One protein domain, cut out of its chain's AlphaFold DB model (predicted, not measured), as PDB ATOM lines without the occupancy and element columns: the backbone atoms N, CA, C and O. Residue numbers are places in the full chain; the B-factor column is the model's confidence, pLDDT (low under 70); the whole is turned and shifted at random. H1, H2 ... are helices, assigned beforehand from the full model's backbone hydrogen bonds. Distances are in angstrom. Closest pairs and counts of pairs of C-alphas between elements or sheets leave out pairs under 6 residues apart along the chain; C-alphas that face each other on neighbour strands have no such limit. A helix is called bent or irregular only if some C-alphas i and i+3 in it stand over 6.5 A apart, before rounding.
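AT A GLANCE: This is residues 126 to 276 of the 957 residues of an uncharacterized protein of Salpingoeca rosetta (strain ATCC 50818 / BSB-021) (UniProt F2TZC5). Two rows of helices stand side by side in a slab: H1, H3, H5 and H8 in one row, with H2, H4 and H7 running roughly the other way in the second, and H9 packs on H7 and H8 at one end. The short H6 and the long link before it, residues 200 to 212, lie toward one edge. The printed part has 151 residues, with nine named helices, H1 to H9 in order, and no named strand; the class is all helix, and the helix packing is mostly aligned, neighbours at shallow tilts. It is compact, with a radius of gyration of the C-alphas of 15.7 A and spans of 47 by 37 by 21 A.

IN THESE COORDINATES: Find C-alpha 126 at (205.006, 108.961, 74.755); from there H1 runs to residue 136. Next come H2, residues 142 to 147, and H3, residues 153 to 166, 20.2 A long. H4, residues 172 to 186, begins at C-alpha (188.518, 123.198, 68.016) and is 20.7 A long. H5 is residues 192 to 199, H6 residues 213 to 217, H7 residues 223 to 237, 20.5 A long, and H8 residues 244 to 254. H9, residues 259 to 276, is 25.6 A long and ends at C-alpha (161.132, 104.493, 77.520). It has a kink of 36 degrees near residue 270, and is irregular, but only just: C-alphas 273 and 276 are 7.0 A apart.

HOW THE PARTS SIT: Start at the hairpin of H1 and H2, which touch, their closest C-alphas those of Val 134 and Glu 142, 6.4 A apart. H2 touches H4, closest at the C-alphas of Ala 144 and Ala 178, 5.7 A. H3 touches H5 at a steep tilt of 41 degrees, the same way, with the C-alphas of Phe 157 and Phe 194 closest, 6.6 A. H4 touches H7, closest at Val 173 and Ala 227, C-alphas 6.1 A apart. H5 touches H8, closest at the C-alphas of Asn 196 and Thr 246, 5.5 A. H9 touches H7 with residues 259 to 267 alone, the same way at a shallow tilt of 1 degrees, the C-alphas of Leu 229 and Pro 260 closest at 5.8 A. H6 touches no helix. In H1 to H8 every O i to N i+4 pair is within hydrogen-bond range; in H9, 12 of 14 are.

THE WHOLE: Look for the two farthest C-alphas at Glu 126 and Leu 214, 49.6 A apart. The printed part has no cut. The link from H5 to H6 is long, 13 residues. The mean pLDDT of the printed part is 70.5; 66 residues are under 70, among them residues 126 to 144, 205 to 221 and 262 to 276.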
ATOM      1  N   GLU A 126     204.907 108.517  76.149       57.34
ATOM      2  CA  GLU A 126     205.006 108.961  74.755       57.34
ATOM      3  C   GLU A 126     203.846 109.861  74.316       57.34
ATOM      4  O   GLU A 126     204.064 110.812  73.565       57.34
ATOM      5  N   VAL A 127     202.621 109.566  74.763       57.28
ATOM      6  CA  VAL A 127     201.422 110.357  74.462       57.28
ATOM      7  C   VAL A 127     201.466 111.660  75.250       57.28
ATOM      8  O   VAL A 127     201.281 112.724  74.665       57.28
ATOM      9  N   GLU A 128     201.801 111.604  76.541       59.62
ATOM     10  CA  GLU A 128     201.946 112.792  77.392       59.62
ATOM     11  C   GLU A 128     203.006 113.766  76.839       59.62
ATOM     12  O   GLU A 128     202.765 114.974  76.739       59.62
ATOM     13  N   ALA A 129     204.157 113.245  76.393       60.16
ATOM     14  CA  ALA A 129     205.192 114.035  75.731       60.16
ATOM     15  C   ALA A 129     204.705 114.650  74.406       60.16
ATOM     16  O   ALA A 129     204.923 115.841  74.179       60.16
ATOM     17  N   ARG A 130     204.003 113.884  73.553       59.62
ATOM     18  CA  ARG A 130     203.488 114.389  72.263       59.62
ATOM     19  C   ARG A 130     202.400 115.452  72.451       59.62
ATOM     20  O   ARG A 130     202.405 116.451  71.740       59.62
ATOM     21  N   VAL A 131     201.501 115.275  73.422       59.75
ATOM     22  CA  VAL A 131     200.474 116.271  73.785       59.75
ATOM     23  C   VAL A 131     201.139 117.572  74.244       59.75
ATOM     24  O   VAL A 131     200.773 118.646  73.772       59.75
ATOM     25  N   ARG A 132     202.154 117.485  75.115       60.03
ATOM     26  CA  ARG A 132     202.908 118.640  75.628       60.03
ATOM     27  C   ARG A 132     203.618 119.429  74.520       60.03
ATOM     28  O   ARG A 132     203.576 120.655  74.541       60.03
ATOM     29  N   ASP A 133     204.219 118.743  73.550       59.00
ATOM     30  CA  ASP A 133     204.921 119.363  72.415       59.00
ATOM     31  C   ASP A 133     203.940 120.098  71.472       59.00
ATOM     32  O   ASP A 133     204.127 121.264  71.120       59.00
ATOM     33  N   VAL A 134     202.799 119.465  71.168       57.72
ATOM     34  CA  VAL A 134     201.733 120.029  70.316       57.72
ATOM     35  C   VAL A 134     200.986 121.194  70.981       57.72
ATOM     36  O   VAL A 134     200.464 122.066  70.291       57.72
ATOM     37  N   LEU A 135     200.975 121.281  72.313       55.72
ATOM     38  CA  LEU A 135     200.486 122.471  73.020       55.72
ATOM     39  C   LEU A 135     201.458 123.667  72.927       55.72
ATOM     40  O   LEU A 135     201.027 124.808  73.094       55.72
ATOM     41  N   GLY A 136     202.735 123.435  72.599       53.53
ATOM     42  CA  GLY A 136     203.694 124.486  72.239       53.53
ATOM     43  C   GLY A 136     203.618 124.924  70.767       53.53
ATOM     44  O   GLY A 136     203.840 126.097  70.456       53.53
ATOM     45  N   GLY A 137     203.280 124.007  69.850       53.16
ATOM     46  CA  GLY A 137     203.203 124.246  68.402       53.16
ATOM     47  C   GLY A 137     201.783 124.508  67.884       53.16
ATOM     48  O   GLY A 137     200.955 123.608  67.810       53.16
ATOM     49  N   THR A 138     201.470 125.734  67.438       50.28
ATOM     50  CA  THR A 138     200.093 126.113  67.032       50.28
ATOM     51  C   THR A 138     199.667 125.633  65.630       50.28
ATOM     52  O   THR A 138     199.298 126.417  64.752       50.28
ATOM     53  N   SER A 139     199.639 124.316  65.428       53.22
ATOM     54  CA  SER A 139     199.246 123.660  64.179       53.22
ATOM     55  C   SER A 139     197.980 122.815  64.326       53.22
ATOM     56  O   SER A 139     197.916 121.813  65.036       53.22
ATOM     57  N   THR A 140     196.950 123.155  63.547       51.75
ATOM     58  CA  THR A 140     195.688 122.383  63.520       51.75
ATOM     59  C   THR A 140     195.801 121.005  62.848       51.75
ATOM     60  O   THR A 140     194.781 120.336  62.683       51.75
ATOM     61  N   ARG A 141     197.003 120.607  62.402       52.59
ATOM     62  CA  ARG A 141     197.285 119.285  61.823       52.59
ATOM     63  C   ARG A 141     197.763 118.304  62.895       52.59
ATOM     64  O   ARG A 141     197.298 117.168  62.899       52.59
ATOM     65  N   GLU A 142     198.593 118.766  63.828       63.69
ATOM     66  CA  GLU A 142     199.114 117.938  64.919       63.69
ATOM     67  C   GLU A 142     198.031 117.542  65.937       63.69
ATOM     68  O   GLU A 142     197.969 116.380  66.327       63.69
ATOM     69  N   LEU A 143     197.096 118.438  66.291       65.69
ATOM     70  CA  LEU A 143     195.981 118.105  67.202       65.69
ATOM     71  C   LEU A 143     195.144 116.897  66.730       65.69
ATOM     72  O   LEU A 143     194.673 116.117  67.552       65.69
ATOM     73  N   ALA A 144     194.970 116.722  65.417       67.31
ATOM     74  CA  ALA A 144     194.264 115.566  64.857       67.31
ATOM     75  C   ALA A 144     195.131 114.292  64.833       67.31
ATOM     76  O   ALA A 144     194.603 113.187  64.916       67.31
ATOM     77  N   GLN A 145     196.459 114.435  64.749       70.56
ATOM     78  CA  GLN A 145     197.402 113.317  64.838       70.56
ATOM     79  C   GLN A 145     197.546 112.804  66.276       70.56
ATOM     80  O   GLN A 145     197.695 111.604  66.466       70.56
ATOM     81  N   VAL A 146     197.447 113.682  67.281       73.88
ATOM     82  CA  VAL A 146     197.443 113.303  68.705       73.88
ATOM     83  C   VAL A 146     196.228 112.436  69.047       73.88
ATOM     84  O   VAL A 146     196.392 111.404  69.686       73.88
ATOM     85  N   VAL A 147     195.029 112.788  68.568       81.75
ATOM     86  CA  VAL A 147     193.807 111.978  68.765       81.75
ATOM     87  C   VAL A 147     193.955 110.562  68.191       81.75
ATOM     88  O   VAL A 147     193.526 109.593  68.809       81.75
ATOM     89  N   GLN A 148     194.623 110.426  67.044       81.50
ATOM     90  CA  GLN A 148     194.907 109.139  66.396       81.50
ATOM     91  C   GLN A 148     195.939 108.268  67.148       81.50
ATOM     92  O   GLN A 148     196.185 107.137  66.738       81.50
ATOM     93  N   LEU A 149     196.532 108.754  68.249       76.69
ATOM     94  CA  LEU A 149     197.371 107.941  69.142       76.69
ATOM     95  C   LEU A 149     196.565 107.201  70.222       76.69
ATOM     96  O   LEU A 149     197.105 106.269  70.811       76.69
ATOM     97  N   ALA A 150     195.311 107.591  70.487       80.50
ATOM     98  CA  ALA A 150     194.470 106.933  71.484       80.50
ATOM     99  C   ALA A 150     194.125 105.503  71.044       80.50
ATOM    100  O   ALA A 150     193.469 105.312  70.015       80.50
ATOM    101  N   GLN A 151     194.561 104.504  71.812       76.56
ATOM    102  CA  GLN A 151     194.283 103.089  71.532       76.56
ATOM    103  C   GLN A 151     192.969 102.597  72.156       76.56
ATOM    104  O   GLN A 151     192.424 101.600  71.695       76.56
ATOM    105  N   ASP A 152     192.461 103.314  73.157       78.06
ATOM    106  CA  ASP A 152     191.251 103.008  73.918       78.06
ATOM    107  C   ASP A 152     190.505 104.300  74.321       78.06
ATOM    108  O   ASP A 152     190.945 105.422  74.033       78.06
ATOM    109  N   GLU A 153     189.351 104.136  74.968       79.38
ATOM    110  CA  GLU A 153     188.478 105.235  75.393       79.38
ATOM    111  C   GLU A 153     189.070 106.086  76.529       79.38
ATOM    112  O   GLU A 153     188.885 107.304  76.540       79.38
ATOM    113  N   GLU A 154     189.813 105.482  77.465       78.75
ATOM    114  CA  GLU A 154     190.389 106.186  78.621       78.75
ATOM    115  C   GLU A 154     191.537 107.112  78.187       78.75
ATOM    116  O   GLU A 154     191.630 108.262  78.638       78.75
ATOM    117  N   GLN A 155     192.364 106.666  77.237       80.06
ATOM    118  CA  GLN A 155     193.362 107.491  76.554       80.06
ATOM    119  C   GLN A 155     192.703 108.623  75.758       80.06
ATOM    120  O   GLN A 155     193.180 109.762  75.799       80.06
ATOM    121  N   LEU A 156     191.604 108.340  75.048       83.94
ATOM    122  CA  LEU A 156     190.889 109.343  74.256       83.94
ATOM    123  C   LEU A 156     190.270 110.429  75.149       83.94
ATOM    124  O   LEU A 156     190.444 111.616  74.868       83.94
ATOM    125  N   PHE A 157     189.616 110.039  76.248       83.94
ATOM    126  CA  PHE A 157     189.094 110.969  77.250       83.94
ATOM    127  C   PHE A 157     190.220 111.820  77.842       83.94
ATOM    128  O   PHE A 157     190.122 113.044  77.837       83.94
ATOM    129  N   SER A 158     191.333 111.200  78.242       79.81
ATOM    130  CA  SER A 158     192.495 111.900  78.813       79.81
ATOM    131  C   SER A 158     193.110 112.932  77.850       79.81
ATOM    132  O   SER A 158     193.512 114.016  78.275       79.81
ATOM    133  N   ILE A 159     193.136 112.651  76.541       81.81
ATOM    134  CA  ILE A 159     193.568 113.612  75.509       81.81
ATOM    135  C   ILE A 159     192.592 114.794  75.396       81.81
ATOM    136  O   ILE A 159     193.036 115.943  75.315       81.81
ATOM    137  N   VAL A 160     191.276 114.543  75.412       85.12
ATOM    138  CA  VAL A 160     190.259 115.613  75.443       85.12
ATOM    139  C   VAL A 160     190.421 116.460  76.705       85.12
ATOM    140  O   VAL A 160     190.418 117.686  76.620       85.12
ATOM    141  N   ASP A 161     190.631 115.823  77.854       82.06
ATOM    142  CA  ASP A 161     190.707 116.468  79.160       82.06
ATOM    143  C   ASP A 161     191.888 117.454  79.252       82.06
ATOM    144  O   ASP A 161     191.708 118.629  79.586       82.06
ATOM    145  N   VAL A 162     193.087 117.029  78.827       78.88
ATOM    146  CA  VAL A 162     194.277 117.898  78.752       78.88
ATOM    147  C   VAL A 162     194.090 119.036  77.736       78.88
ATOM    148  O   VAL A 162     194.548 120.158  77.968       78.88
ATOM    149  N   ILE A 163     193.386 118.803  76.625       76.81
ATOM    150  CA  ILE A 163     193.143 119.841  75.612       76.81
ATOM    151  C   ILE A 163     192.108 120.872  76.088       76.81
ATOM    152  O   ILE A 163     192.306 122.065  75.852       76.81
ATOM    153  N   VAL A 164     191.066 120.479  76.833       79.06
ATOM    154  CA  VAL A 164     190.128 121.435  77.457       79.06
ATOM    155  C   VAL A 164     190.836 122.306  78.496       79.06
ATOM    156  O   VAL A 164     190.622 123.520  78.504       79.06
ATOM    157  N   GLN A 165     191.721 121.721  79.314       76.19
ATOM    158  CA  GLN A 165     192.531 122.456  80.300       76.19
ATOM    159  C   GLN A 165     193.423 123.534  79.658       76.19
ATOM    160  O   GLN A 165     193.660 124.573  80.272       76.19
ATOM    161  N   ASN A 166     193.885 123.322  78.419       70.44
ATOM    162  CA  ASN A 166     194.786 124.235  77.706       70.44
ATOM    163  C   ASN A 166     194.095 125.136  76.653       70.44
ATOM    164  O   ASN A 166     194.768 125.940  76.014       70.44
ATOM    165  N   GLN A 167     192.766 125.042  76.489       64.94
ATOM    166  CA  GLN A 167     191.910 125.944  75.689       64.94
ATOM    167  C   GLN A 167     192.436 126.286  74.266       64.94
ATOM    168  O   GLN A 167     192.973 127.376  74.030       64.94
ATOM    169  N   PRO A 168     192.241 125.409  73.256       63.53
ATOM    170  CA  PRO A 168     192.791 125.589  71.911       63.53
ATOM    171  C   PRO A 168     192.165 126.781  71.159       63.53
ATOM    172  O   PRO A 168     191.120 126.679  70.505       63.53
ATOM    173  N   ALA A 169     192.879 127.912  71.165       56.75
ATOM    174  CA  ALA A 169     192.471 129.177  70.544       56.75
ATOM    175  C   ALA A 169     192.100 129.072  69.047       56.75
ATOM    176  O   ALA A 169     191.367 129.912  68.520       56.75
ATOM    177  N   ARG A 170     192.600 128.050  68.337       63.53
ATOM    178  CA  ARG A 170     192.241 127.714  66.950       63.53
ATOM    179  C   ARG A 170     192.186 126.197  66.779       63.53
ATOM    180  O   ARG A 170     192.960 125.474  67.387       63.53
ATOM    181  N   GLY A 171     191.312 125.723  65.891       72.81
ATOM    182  CA  GLY A 171     191.262 124.310  65.494       72.81
ATOM    183  C   GLY A 171     190.240 123.434  66.223       72.81
ATOM    184  O   GLY A 171     190.025 122.321  65.758       72.81
ATOM    185  N   HIS A 172     189.549 123.933  67.258       80.06
ATOM    186  CA  HIS A 172     188.518 123.198  68.016       80.06
ATOM    187  C   HIS A 172     187.514 122.432  67.131       80.06
ATOM    188  O   HIS A 172     187.253 121.265  67.388       80.06
ATOM    189  N   VAL A 173     187.031 123.014  66.023       84.06
ATOM    190  CA  VAL A 173     186.159 122.302  65.062       84.06
ATOM    191  C   VAL A 173     186.840 121.056  64.479       84.06
ATOM    192  O   VAL A 173     186.224 119.995  64.435       84.06
ATOM    193  N   LYS A 174     188.101 121.151  64.036       83.38
ATOM    194  CA  LYS A 174     188.835 119.994  63.492       83.38
ATOM    195  C   LYS A 174     189.105 118.949  64.570       83.38
ATOM    196  O   LYS A 174     188.973 117.768  64.284       83.38
ATOM    197  N   PHE A 175     189.441 119.386  65.784       84.88
ATOM    198  CA  PHE A 175     189.651 118.498  66.925       84.88
ATOM    199  C   PHE A 175     188.379 117.717  67.275       84.88
ATOM    200  O   PHE A 175     188.422 116.496  67.304       84.88
ATOM    201  N   ILE A 176     187.230 118.387  67.420       88.50
ATOM    202  CA  ILE A 176     185.942 117.732  67.707       88.50
ATOM    203  C   ILE A 176     185.578 116.715  66.614       88.50
ATOM    204  O   ILE A 176     185.160 115.607  66.928       88.50
ATOM    205  N   ASN A 177     185.785 117.044  65.333       88.75
ATOM    206  CA  ASN A 177     185.566 116.076  64.250       88.75
ATOM    207  C   ASN A 177     186.571 114.906  64.299       88.75
ATOM    208  O   ASN A 177     186.184 113.783  64.012       88.75
ATOM    209  N   ALA A 178     187.834 115.134  64.680       87.75
ATOM    210  CA  ALA A 178     188.817 114.060  64.838       87.75
ATOM    211  C   ALA A 178     188.485 113.130  66.019       87.75
ATOM    212  O   ALA A 178     188.638 111.922  65.885       87.75
ATOM    213  N   VAL A 179     188.002 113.675  67.143       89.06
ATOM    214  CA  VAL A 179     187.556 112.889  68.307       89.06
ATOM    215  C   VAL A 179     186.334 112.048  67.953       89.06
ATOM    216  O   VAL A 179     186.373 110.845  68.170       89.06
ATOM    217  N   LEU A 180     185.300 112.636  67.335       88.31
ATOM    218  CA  LEU A 180     184.114 111.888  66.893       88.31
ATOM    219  C   LEU A 180     184.488 110.754  65.921       88.31
ATOM    220  O   LEU A 180     184.087 109.617  66.136       88.31
ATOM    221  N   ASN A 181     185.337 111.027  64.924       88.50
ATOM    222  CA  ASN A 181     185.851 109.986  64.030       88.50
ATOM    223  C   ASN A 181     186.641 108.893  64.782       88.50
ATOM    224  O   ASN A 181     186.580 107.729  64.401       88.50
ATOM    225  N   ARG A 182     187.389 109.236  65.841       86.00
ATOM    226  CA  ARG A 182     188.142 108.242  66.622       86.00
ATOM    227  C   ARG A 182     187.237 107.404  67.530       86.00
ATOM    228  O   ARG A 182     187.532 106.234  67.735       86.00
ATOM    229  N   MET A 183     186.128 107.963  68.012       84.44
ATOM    230  CA  MET A 183     185.071 107.208  68.700       84.44
ATOM    231  C   MET A 183     184.413 106.194  67.755       84.44
ATOM    232  O   MET A 183     184.193 105.055  68.156       84.44
ATOM    233  N   ASP A 184     184.175 106.573  66.491       82.06
ATOM    234  CA  ASP A 184     183.713 105.652  65.441       82.06
ATOM    235  C   ASP A 184     184.726 104.525  65.171       82.06
ATOM    236  O   ASP A 184     184.358 103.354  65.138       82.06
ATOM    237  N   GLU A 185     186.012 104.858  65.023       82.44
ATOM    238  CA  GLU A 185     187.089 103.881  64.788       82.44
ATOM    239  C   GLU A 185     187.321 102.912  65.963       82.44
ATOM    240  O   GLU A 185     187.802 101.800  65.742       82.44
ATOM    241  N   LEU A 186     187.018 103.332  67.196       78.19
ATOM    242  CA  LEU A 186     187.137 102.517  68.411       78.19
ATOM    243  C   LEU A 186     185.835 101.786  68.788       78.19
ATOM    244  O   LEU A 186     185.880 100.907  69.643       78.19
ATOM    245  N   ASN A 187     184.697 102.131  68.166       72.00
ATOM    246  CA  ASN A 187     183.350 101.743  68.609       72.00
ATOM    247  C   ASN A 187     183.122 102.074  70.105       72.00
ATOM    248  O   ASN A 187     182.703 101.223  70.887       72.00
ATOM    249  N   ALA A 188     183.453 103.307  70.498       70.44
ATOM    250  CA  ALA A 188     183.451 103.743  71.895       70.44
ATOM    251  C   ALA A 188     182.032 103.982  72.453       70.44
ATOM    252  O   ALA A 188     181.233 104.652  71.793       70.44
ATOM    253  N   ASP A 189     181.740 103.500  73.666       69.06
ATOM    254  CA  ASP A 189     180.425 103.622  74.331       69.06
ATOM    255  C   ASP A 189     180.485 104.628  75.497       69.06
ATOM    256  O   ASP A 189     180.651 104.271  76.665       69.06
ATOM    257  N   VAL A 190     180.429 105.926  75.167       72.31
ATOM    258  CA  VAL A 190     180.843 106.995  76.094       72.31
ATOM    259  C   VAL A 190     179.688 107.676  76.839       72.31
ATOM    260  O   VAL A 190     178.702 108.141  76.264       72.31
ATOM    261  N   GLU A 191     179.855 107.843  78.152       75.56
ATOM    262  CA  GLU A 191     178.884 108.542  78.996       75.56
ATOM    263  C   GLU A 191     178.726 110.042  78.656       75.56
ATOM    264  O   GLU A 191     179.627 110.715  78.145       75.56
ATOM    265  N   VAL A 192     177.604 110.630  79.097       81.38
ATOM    266  CA  VAL A 192     177.298 112.075  79.006       81.38
ATOM    267  C   VAL A 192     178.419 112.995  79.532       81.38
ATOM    268  O   VAL A 192     178.514 114.155  79.123       81.38
ATOM    269  N   HIS A 193     179.287 112.510  80.427       81.81
ATOM    270  CA  HIS A 193     180.438 113.269  80.915       81.81
ATOM    271  C   HIS A 193     181.480 113.540  79.815       81.81
ATOM    272  O   HIS A 193     181.919 114.684  79.676       81.81
ATOM    273  N   PHE A 194     181.795 112.543  78.977       85.88
ATOM    274  CA  PHE A 194     182.698 112.694  77.830       85.88
ATOM    275  C   PHE A 194     182.172 113.768  76.870       85.88
ATOM    276  O   PHE A 194     182.892 114.687  76.476       85.88
ATOM    277  N   TYR A 195     180.876 113.703  76.555       88.06
ATOM    278  CA  TYR A 195     180.218 114.656  75.665       88.06
ATOM    279  C   TYR A 195     180.197 116.086  76.201       88.06
ATOM    280  O   TYR A 195     180.448 117.027  75.446       88.06
ATOM    281  N   ASN A 196     179.961 116.266  77.502       88.88
ATOM    282  CA  ASN A 196     180.089 117.571  78.148       88.88
ATOM    283  C   ASN A 196     181.504 118.136  77.988       88.88
ATOM    284  O   ASN A 196     181.658 119.264  77.516       88.88
ATOM    285  N   ARG A 197     182.528 117.320  78.266       86.69
ATOM    286  CA  ARG A 197     183.930 117.731  78.164       86.69
ATOM    287  C   ARG A 197     184.326 118.080  76.725       86.69
ATOM    288  O   ARG A 197     185.007 119.075  76.497       86.69
ATOM    289  N   LEU A 198     183.816 117.350  75.731       89.38
ATOM    290  CA  LEU A 198     184.024 117.662  74.311       89.38
ATOM    291  C   LEU A 198     183.379 118.999  73.883       89.38
ATOM    292  O   LEU A 198     183.912 119.688  73.010       89.38
ATOM    293  N   LEU A 199     182.266 119.404  74.506       88.81
ATOM    294  CA  LEU A 199     181.625 120.706  74.266       88.81
ATOM    295  C   LEU A 199     182.367 121.880  74.935       88.81
ATOM    296  O   LEU A 199     182.296 123.002  74.434       88.81
ATOM    297  N   GLU A 200     183.125 121.645  76.007       87.19
ATOM    298  CA  GLU A 200     183.975 122.657  76.667       87.19
ATOM    299  C   GLU A 200     185.210 123.068  75.834       87.19
ATOM    300  O   GLU A 200     185.876 124.058  76.141       87.19
ATOM    301  N   VAL A 201     185.497 122.356  74.736       85.81
ATOM    302  CA  VAL A 201     186.546 122.723  73.764       85.81
ATOM    303  C   VAL A 201     186.152 123.963  72.932       85.81
ATOM    304  O   VAL A 201     187.002 124.584  72.287       85.81
ATOM    305  N   PHE A 202     184.873 124.361  72.918       85.62
ATOM    306  CA  PHE A 202     184.443 125.591  72.249       85.62
ATOM    307  C   PHE A 202     184.814 126.842  73.070       85.62
ATOM    308  O   PHE A 202     184.343 126.995  74.196       85.62
ATOM    309  N   PRO A 203     185.571 127.808  72.508       78.50
ATOM    310  CA  PRO A 203     185.996 128.986  73.257       78.50
ATOM    311  C   PRO A 203     184.808 129.905  73.575       78.50
ATOM    312  O   PRO A 203     184.159 130.438  72.665       78.50
ATOM    313  N   VAL A 204     184.559 130.138  74.868       75.81
ATOM    314  CA  VAL A 204     183.490 131.012  75.379       75.81
ATOM    315  C   VAL A 204     183.671 132.440  74.862       75.81
ATOM    316  O   VAL A 204     184.510 133.210  75.323       75.81
ATOM    317  N   THR A 205     182.879 132.800  73.853       66.62
ATOM    318  CA  THR A 205     183.044 134.043  73.093       66.62
ATOM    319  C   THR A 205     181.693 134.582  72.621       66.62
ATOM    320  O   THR A 205     180.807 133.847  72.190       66.62
ATOM    321  N   ASN A 206     181.515 135.907  72.654       63.69
ATOM    322  CA  ASN A 206     180.269 136.557  72.211       63.69
ATOM    323  C   ASN A 206     180.115 136.627  70.671       63.69
ATOM    324  O   ASN A 206     179.214 137.298  70.166       63.69
ATOM    325  N   THR A 207     180.985 135.952  69.916       61.88
ATOM    326  CA  THR A 207     180.965 135.874  68.446       61.88
ATOM    327  C   THR A 207     179.875 134.953  67.909       61.88
ATOM    328  O   THR A 207     179.268 135.290  66.898       61.88
ATOM    329  N   TYR A 208     179.591 133.835  68.586       65.06
ATOM    330  CA  TYR A 208     178.657 132.804  68.099       65.06
ATOM    331  C   TYR A 208     177.207 132.995  68.574       65.06
ATOM    332  O   TYR A 208     176.332 132.197  68.246       65.06
ATOM    333  N   LYS A 209     176.936 134.057  69.343       65.94
ATOM    334  CA  LYS A 209     175.617 134.317  69.933       65.94
ATOM    335  C   LYS A 209     174.669 134.950  68.921       65.94
ATOM    336  O   LYS A 209     174.962 136.019  68.389       65.94
ATOM    337  N   THR A 210     173.512 134.324  68.707       59.34
ATOM    338  CA  THR A 210     172.415 134.849  67.871       59.34
ATOM    339  C   THR A 210     171.971 136.231  68.361       59.34
ATOM    340  O   THR A 210     171.487 136.346  69.489       59.34
ATOM    341  N   LYS A 211     172.124 137.277  67.535       54.69
ATOM    342  CA  LYS A 211     171.912 138.683  67.948       54.69
ATOM    343  C   LYS A 211     170.518 139.235  67.636       54.69
ATOM    344  O   LYS A 211     170.150 140.276  68.166       54.69
ATOM    345  N   SER A 212     169.760 138.559  66.776       51.25
ATOM    346  CA  SER A 212     168.442 138.982  66.294       51.25
ATOM    347  C   SER A 212     167.498 137.783  66.184       51.25
ATOM    348  O   SER A 212     167.950 136.649  66.034       51.25
ATOM    349  N   LEU A 213     166.186 138.034  66.211       39.66
ATOM    350  CA  LEU A 213     165.169 137.018  65.922       39.66
ATOM    351  C   LEU A 213     165.299 136.482  64.485       39.66
ATOM    352  O   LEU A 213     165.116 135.289  64.269       39.66
ATOM    353  N   LEU A 214     165.704 137.320  63.525       41.47
ATOM    354  CA  LEU A 214     165.967 136.890  62.144       41.47
ATOM    355  C   LEU A 214     167.167 135.929  62.063       41.47
ATOM    356  O   LEU A 214     167.026 134.856  61.485       41.47
ATOM    357  N   ASP A 215     168.281 136.238  62.744       49.34
ATOM    358  CA  ASP A 215     169.439 135.328  62.919       49.34
ATOM    359  C   ASP A 215     169.064 134.016  63.648       49.34
ATOM    360  O   ASP A 215     169.818 133.047  63.603       49.34
ATOM    361  N   ALA A 216     167.933 133.975  64.362       48.59
ATOM    362  CA  ALA A 216     167.446 132.776  65.041       48.59
ATOM    363  C   ALA A 216     166.478 131.941  64.182       48.59
ATOM    364  O   ALA A 216     166.360 130.740  64.427       48.59
ATOM    365  N   VAL A 217     165.788 132.529  63.198       40.50
ATOM    366  CA  VAL A 217     164.931 131.794  62.241       40.50
ATOM    367  C   VAL A 217     165.752 131.331  61.034       40.50
ATOM    368  O   VAL A 217     165.748 130.143  60.727       40.50
ATOM    369  N   TRP A 218     166.533 132.235  60.435       44.62
ATOM    370  CA  TRP A 218     167.530 131.948  59.400       44.62
ATOM    371  C   TRP A 218     168.949 132.171  59.955       44.62
ATOM    372  O   TRP A 218     169.548 133.227  59.733       44.62
ATOM    373  N   PRO A 219     169.510 131.200  60.700       57.16
ATOM    374  CA  PRO A 219     170.894 131.274  61.145       57.16
ATOM    375  C   PRO A 219     171.851 131.186  59.956       57.16
ATOM    376  O   PRO A 219     171.670 130.386  59.038       57.16
ATOM    377  N   ARG A 220     172.917 131.985  60.002       58.78
ATOM    378  CA  ARG A 220     174.019 131.887  59.039       58.78
ATOM    379  C   ARG A 220     174.809 130.584  59.267       58.78
ATOM    380  O   ARG A 220     175.059 130.251  60.430       58.78
ATOM    381  N   PRO A 221     175.233 129.869  58.203       59.38
ATOM    382  CA  PRO A 221     176.075 128.680  58.334       59.38
ATOM    383  C   PRO A 221     177.333 128.984  59.151       59.38
ATOM    384  O   PRO A 221     177.998 129.996  58.912       59.38
ATOM    385  N   SER A 222     177.658 128.138  60.127       80.19
ATOM    386  CA  SER A 222     178.861 128.320  60.940       80.19
ATOM    387  C   SER A 222     179.378 126.988  61.469       80.19
ATOM    388  O   SER A 222     178.692 126.273  62.196       80.19
ATOM    389  N   LEU A 223     180.643 126.705  61.153       83.00
ATOM    390  CA  LEU A 223     181.294 125.415  61.395       83.00
ATOM    391  C   LEU A 223     181.304 125.005  62.879       83.00
ATOM    392  O   LEU A 223     181.412 123.824  63.196       83.00
ATOM    393  N   GLN A 224     181.195 125.973  63.793       85.62
ATOM    394  CA  GLN A 224     181.057 125.752  65.231       85.62
ATOM    395  C   GLN A 224     179.659 125.252  65.614       85.62
ATOM    396  O   GLN A 224     179.551 124.323  66.410       85.62
ATOM    397  N   VAL A 225     178.594 125.826  65.037       83.81
ATOM    398  CA  VAL A 225     177.222 125.325  65.218       83.81
ATOM    399  C   VAL A 225     177.090 123.946  64.585       83.81
ATOM    400  O   VAL A 225     176.542 123.052  65.218       83.81
ATOM    401  N   ASP A 226     177.655 123.746  63.393       84.75
ATOM    402  CA  ASP A 226     177.628 122.453  62.705       84.75
ATOM    403  C   ASP A 226     178.360 121.372  63.523       84.75
ATOM    404  O   ASP A 226     177.851 120.265  63.689       84.75
ATOM    405  N   ALA A 227     179.520 121.695  64.112       87.12
ATOM    406  CA  ALA A 227     180.244 120.790  65.006       87.12
ATOM    407  C   ALA A 227     179.482 120.499  66.312       87.12
ATOM    408  O   ALA A 227     179.426 119.346  66.732       87.12
ATOM    409  N   ALA A 228     178.852 121.502  66.932       87.88
ATOM    410  CA  ALA A 228     178.021 121.287  68.119       87.88
ATOM    411  C   ALA A 228     176.786 120.426  67.800       87.88
ATOM    412  O   ALA A 228     176.432 119.543  68.576       87.88
ATOM    413  N   LEU A 229     176.159 120.624  66.636       87.31
ATOM    414  CA  LEU A 229     175.054 119.788  66.167       87.31
ATOM    415  C   LEU A 229     175.500 118.356  65.844       87.31
ATOM    416  O   LEU A 229     174.730 117.441  66.105       87.31
ATOM    417  N   LYS A 230     176.729 118.124  65.358       89.38
ATOM    418  CA  LYS A 230     177.277 116.759  65.227       89.38
ATOM    419  C   LYS A 230     177.375 116.048  66.575       89.38
ATOM    420  O   LYS A 230     176.903 114.923  66.680       89.38
ATOM    421  N   VAL A 231     177.934 116.710  67.593       90.38
ATOM    422  CA  VAL A 231     178.024 116.155  68.956       90.38
ATOM    423  C   VAL A 231     176.628 115.827  69.499       90.38
ATOM    424  O   VAL A 231     176.397 114.726  69.985       90.38
ATOM    425  N   LEU A 232     175.663 116.735  69.338       85.81
ATOM    426  CA  LEU A 232     174.290 116.532  69.808       85.81
ATOM    427  C   LEU A 232     173.518 115.456  69.037       85.81
ATOM    428  O   LEU A 232     172.788 114.686  69.648       85.81
ATOM    429  N   ASN A 233     173.683 115.375  67.716       84.38
ATOM    430  CA  ASN A 233     173.112 114.288  66.920       84.38
ATOM    431  C   ASN A 233     173.735 112.938  67.308       84.38
ATOM    432  O   ASN A 233     173.048 111.926  67.258       84.38
ATOM    433  N   ARG A 234     175.014 112.907  67.709       81.56
ATOM    434  CA  ARG A 234     175.654 111.680  68.193       81.56
ATOM    435  C   ARG A 234     175.080 111.238  69.541       81.56
ATOM    436  O   ARG A 234     174.644 110.100  69.645       81.56
ATOM    437  N   MET A 235     174.976 112.159  70.503       80.88
ATOM    438  CA  MET A 235     174.294 111.915  71.781       80.88
ATOM    439  C   MET A 235     172.850 111.428  71.583       80.88
ATOM    440  O   MET A 235     172.420 110.493  72.246       80.88
ATOM    441  N   GLU A 236     172.097 112.034  70.657       75.19
ATOM    442  CA  GLU A 236     170.733 111.602  70.322       75.19
ATOM    443  C   GLU A 236     170.710 110.188  69.725       75.19
ATOM    444  O   GLU A 236     169.886 109.374  70.133       75.19
ATOM    445  N   ASN A 237     171.636 109.881  68.809       69.12
ATOM    446  CA  ASN A 237     171.747 108.566  68.183       69.12
ATOM    447  C   ASN A 237     172.103 107.458  69.184       69.12
ATOM    448  O   ASN A 237     171.586 106.355  69.056       69.12
ATOM    449  N   GLU A 238     172.964 107.732  70.163       65.94
ATOM    450  CA  GLU A 238     173.357 106.774  71.212       65.94
ATOM    451  C   GLU A 238     172.379 106.739  72.403       65.94
ATOM    452  O   GLU A 238     172.570 105.972  73.340       65.94
ATOM    453  N   GLY A 239     171.323 107.564  72.401       64.06
ATOM    454  CA  GLY A 239     170.367 107.660  73.511       64.06
ATOM    455  C   GLY A 239     170.879 108.432  74.740       64.06
ATOM    456  O   GLY A 239     170.196 108.498  75.761       64.06
ATOM    457  N   VAL A 240     172.051 109.066  74.657       71.25
ATOM    458  CA  VAL A 240     172.714 109.762  75.770       71.25
ATOM    459  C   VAL A 240     172.003 111.084  76.097       71.25
ATOM    460  O   VAL A 240     172.116 112.090  75.391       71.25
ATOM    461  N   MET A 241     171.264 111.095  77.209       66.81
ATOM    462  CA  MET A 241     170.399 112.210  77.612       66.81
ATOM    463  C   MET A 241     171.207 113.477  77.997       66.81
ATOM    464  O   MET A 241     172.010 113.430  78.934       66.81
ATOM    465  N   PRO A 242     170.999 114.639  77.338       74.62
ATOM    466  CA  PRO A 242     171.752 115.864  77.615       74.62
ATOM    467  C   PRO A 242     171.364 116.486  78.965       74.62
ATOM    468  O   PRO A 242     170.214 116.859  79.199       74.62
ATOM    469  N   ASN A 243     172.341 116.648  79.858       70.06
ATOM    470  CA  ASN A 243     172.102 117.089  81.231       70.06
ATOM    471  C   ASN A 243     172.210 118.623  81.404       70.06
ATOM    472  O   ASN A 243     172.430 119.385  80.458       70.06
ATOM    473  N   GLY A 244     172.041 119.102  82.644       62.97
ATOM    474  CA  GLY A 244     172.091 120.537  82.961       62.97
ATOM    475  C   GLY A 244     173.423 121.217  82.610       62.97
ATOM    476  O   GLY A 244     173.425 122.401  82.273       62.97
ATOM    477  N   HIS A 245     174.533 120.471  82.617       69.38
ATOM    478  CA  HIS A 245     175.838 120.963  82.179       69.38
ATOM    479  C   HIS A 245     175.877 121.132  80.655       69.38
ATOM    480  O   HIS A 245     176.240 122.203  80.171       69.38
ATOM    481  N   THR A 246     175.378 120.141  79.903       73.19
ATOM    482  CA  THR A 246     175.266 120.184  78.431       73.19
ATOM    483  C   THR A 246     174.512 121.432  77.972       73.19
ATOM    484  O   THR A 246     174.924 122.132  77.044       73.19
ATOM    485  N   PHE A 247     173.417 121.759  78.668       73.62
ATOM    486  CA  PHE A 247     172.646 122.973  78.416       73.62
ATOM    487  C   PHE A 247     173.414 124.261  78.768       73.62
ATOM    488  O   PHE A 247     173.308 125.246  78.033       73.62
ATOM    489  N   HIS A 248     174.194 124.275  79.856       72.25
ATOM    490  CA  HIS A 248     174.966 125.449  80.269       72.25
ATOM    491  C   HIS A 248     176.052 125.800  79.248       72.25
ATOM    492  O   HIS A 248     176.040 126.919  78.729       72.25
ATOM    493  N   SER A 249     176.929 124.852  78.898       80.62
ATOM    494  CA  SER A 249     178.058 125.079  77.980       80.62
ATOM    495  C   SER A 249     177.583 125.624  76.627       80.62
ATOM    496  O   SER A 249     178.102 126.615  76.110       80.62
ATOM    497  N   LEU A 250     176.509 125.048  76.076       81.12
ATOM    498  CA  LEU A 250     175.928 125.504  74.811       81.12
ATOM    499  C   LEU A 250     175.228 126.867  74.922       81.12
ATOM    500  O   LEU A 250     175.268 127.655  73.974       81.12
ATOM    501  N   MET A 251     174.604 127.181  76.060       77.94
ATOM    502  CA  MET A 251     173.976 128.485  76.283       77.94
ATOM    503  C   MET A 251     175.030 129.584  76.453       77.94
ATOM    504  O   MET A 251     174.825 130.706  75.979       77.94
ATOM    505  N   GLU A 252     176.153 129.268  77.092       80.75
ATOM    506  CA  GLU A 252     177.267 130.186  77.296       80.75
ATOM    507  C   GLU A 252     178.040 130.474  76.000       80.75
ATOM    508  O   GLU A 252     178.378 131.634  75.753       80.75
ATOM    509  N   VAL A 253     178.255 129.473  75.140       81.44
ATOM    510  CA  VAL A 253     178.932 129.640  73.842       81.44
ATOM    511  C   VAL A 253     177.990 130.227  72.779       81.44
ATOM    512  O   VAL A 253     178.269 131.288  72.218       81.44
ATOM    513  N   PHE A 254     176.854 129.576  72.508       80.38
ATOM    514  CA  PHE A 254     175.995 129.876  71.349       80.38
ATOM    515  C   PHE A 254     174.763 130.739  71.677       80.38
ATOM    516  O   PHE A 254     174.172 131.354  70.790       80.38
ATOM    517  N   GLY A 255     174.365 130.851  72.946       69.50
ATOM    518  CA  GLY A 255     173.275 131.735  73.369       69.50
ATOM    519  C   GLY A 255     171.854 131.178  73.183       69.50
ATOM    520  O   GLY A 255     171.602 130.193  72.487       69.50
ATOM    521  N   ARG A 256     170.895 131.853  73.835       61.72
ATOM    522  CA  ARG A 256     169.538 131.362  74.169       61.72
ATOM    523  C   ARG A 256     168.626 130.946  73.000       61.72
ATOM    524  O   ARG A 256     167.640 130.251  73.262       61.72
ATOM    525  N   ALA A 257     168.905 131.387  71.773       58.03
ATOM    526  CA  ALA A 257     168.072 131.156  70.582       58.03
ATOM    527  C   ALA A 257     168.807 130.420  69.439       58.03
ATOM    528  O   ALA A 257     168.266 130.278  68.342       58.03
ATOM    529  N   SER A 258     170.027 129.941  69.699       66.69
ATOM    530  CA  SER A 258     170.858 129.207  68.739       66.69
ATOM    531  C   SER A 258     170.340 127.800  68.429       66.69
ATOM    532  O   SER A 258     169.618 127.196  69.225       66.69
ATOM    533  N   GLN A 259     170.739 127.249  67.277       74.81
ATOM    534  CA  GLN A 259     170.334 125.900  66.865       74.81
ATOM    535  C   GLN A 259     170.781 124.787  67.837       74.81
ATOM    536  O   GLN A 259     169.935 123.950  68.144       74.81
ATOM    537  N   PRO A 260     172.000 124.780  68.423       78.75
ATOM    538  CA  PRO A 260     172.371 123.770  69.421       78.75
ATOM    539  C   PRO A 260     171.479 123.819  70.672       78.75
ATOM    540  O   PRO A 260     171.097 122.781  71.204       78.75
ATOM    541  N   ILE A 261     171.056 125.014  71.103       74.88
ATOM    542  CA  ILE A 261     170.129 125.174  72.235       74.88
ATOM    543  C   ILE A 261     168.692 124.770  71.882       74.88
ATOM    544  O   ILE A 261     167.990 124.225  72.735       74.88
ATOM    545  N   LYS A 262     168.241 124.975  70.638       68.31
ATOM    546  CA  LYS A 262     166.975 124.391  70.163       68.31
ATOM    547  C   LYS A 262     167.053 122.863  70.120       68.31
ATOM    548  O   LYS A 262     166.126 122.210  70.585       68.31
ATOM    549  N   LYS A 263     168.168 122.305  69.635       68.88
ATOM    550  CA  LYS A 263     168.412 120.860  69.554       68.88
ATOM    551  C   LYS A 263     168.438 120.205  70.938       68.88
ATOM    552  O   LYS A 263     167.656 119.290  71.147       68.88
ATOM    553  N   VAL A 264     169.194 120.727  71.912       66.06
ATOM    554  CA  VAL A 264     169.170 120.207  73.299       66.06
ATOM    555  C   VAL A 264     167.791 120.316  73.943       66.06
ATOM    556  O   VAL A 264     167.376 119.385  74.622       66.06
ATOM    557  N   ARG A 265     167.044 121.407  73.720       54.78
ATOM    558  CA  ARG A 265     165.656 121.504  74.211       54.78
ATOM    559  C   ARG A 265     164.740 120.468  73.558       54.78
ATOM    560  O   ARG A 265     163.910 119.898  74.249       54.78
ATOM    561  N   SER A 266     164.907 120.215  72.260       54.06
ATOM    562  CA  SER A 266     164.172 119.180  71.524       54.06
ATOM    563  C   SER A 266     164.511 117.779  72.039       54.06
ATOM    564  O   SER A 266     163.603 117.001  72.302       54.06
ATOM    565  N   MET A 267     165.794 117.483  72.253       61.88
ATOM    566  CA  MET A 267     166.283 116.226  72.829       61.88
ATOM    567  C   MET A 267     165.762 116.029  74.258       61.88
ATOM    568  O   MET A 267     165.021 115.092  74.511       61.88
ATOM    569  N   GLY A 268     166.046 116.954  75.180       46.47
ATOM    570  CA  GLY A 268     165.602 116.868  76.580       46.47
ATOM    571  C   GLY A 268     164.078 116.915  76.778       46.47
ATOM    572  O   GLY A 268     163.595 116.563  77.854       46.47
ATOM    573  N   TYR A 269     163.320 117.324  75.756       45.41
ATOM    574  CA  TYR A 269     161.872 117.149  75.683       45.41
ATOM    575  C   TYR A 269     161.522 115.748  75.154       45.41
ATOM    576  O   TYR A 269     161.013 114.927  75.909       45.41
ATOM    577  N   TRP A 270     161.823 115.435  73.889       44.94
ATOM    578  CA  TRP A 270     161.357 114.202  73.241       44.94
ATOM    579  C   TRP A 270     162.019 112.932  73.782       44.94
ATOM    580  O   TRP A 270     161.310 111.964  74.027       44.94
ATOM    581  N   MET A 271     163.327 112.927  74.061       48.62
ATOM    582  CA  MET A 271     164.000 111.773  74.683       48.62
ATOM    583  C   MET A 271     163.392 111.467  76.060       48.62
ATOM    584  O   MET A 271     163.214 110.307  76.407       48.62
ATOM    585  N   ARG A 272     162.957 112.485  76.817       41.06
ATOM    586  CA  ARG A 272     162.268 112.283  78.104       41.06
ATOM    587  C   ARG A 272     160.867 111.663  77.970       41.06
ATOM    588  O   ARG A 272     160.367 111.120  78.948       41.06
ATOM    589  N   TYR A 273     160.242 111.730  76.793       37.22
ATOM    590  CA  TYR A 273     158.972 111.050  76.508       37.22
ATOM    591  C   TYR A 273     159.136 109.741  75.723       37.22
ATOM    592  O   TYR A 273     158.188 108.963  75.693       37.22
ATOM    593  N   PHE A 274     160.293 109.505  75.089       40.41
ATOM    594  CA  PHE A 274     160.483 108.406  74.135       40.41
ATOM    595  C   PHE A 274     161.683 107.478  74.390       40.41
ATOM    596  O   PHE A 274     161.727 106.436  73.750       40.41
ATOM    597  N   MET A 275     162.619 107.756  75.309       39.09
ATOM    598  CA  MET A 275     163.652 106.759  75.680       39.09
ATOM    599  C   MET A 275     163.014 105.479  76.245       39.09
ATOM    600  O   MET A 275     163.428 104.379  75.902       39.09
ATOM    601  N   ASP A 276     161.926 105.619  77.008       36.94
ATOM    602  CA  ASP A 276     161.132 104.493  77.520       36.94
ATOM    603  C   ASP A 276     160.172 103.897  76.458       36.94
ATOM    604  O   ASP A 276     159.347 103.040  76.771       36.94
TER     605      ASP A 276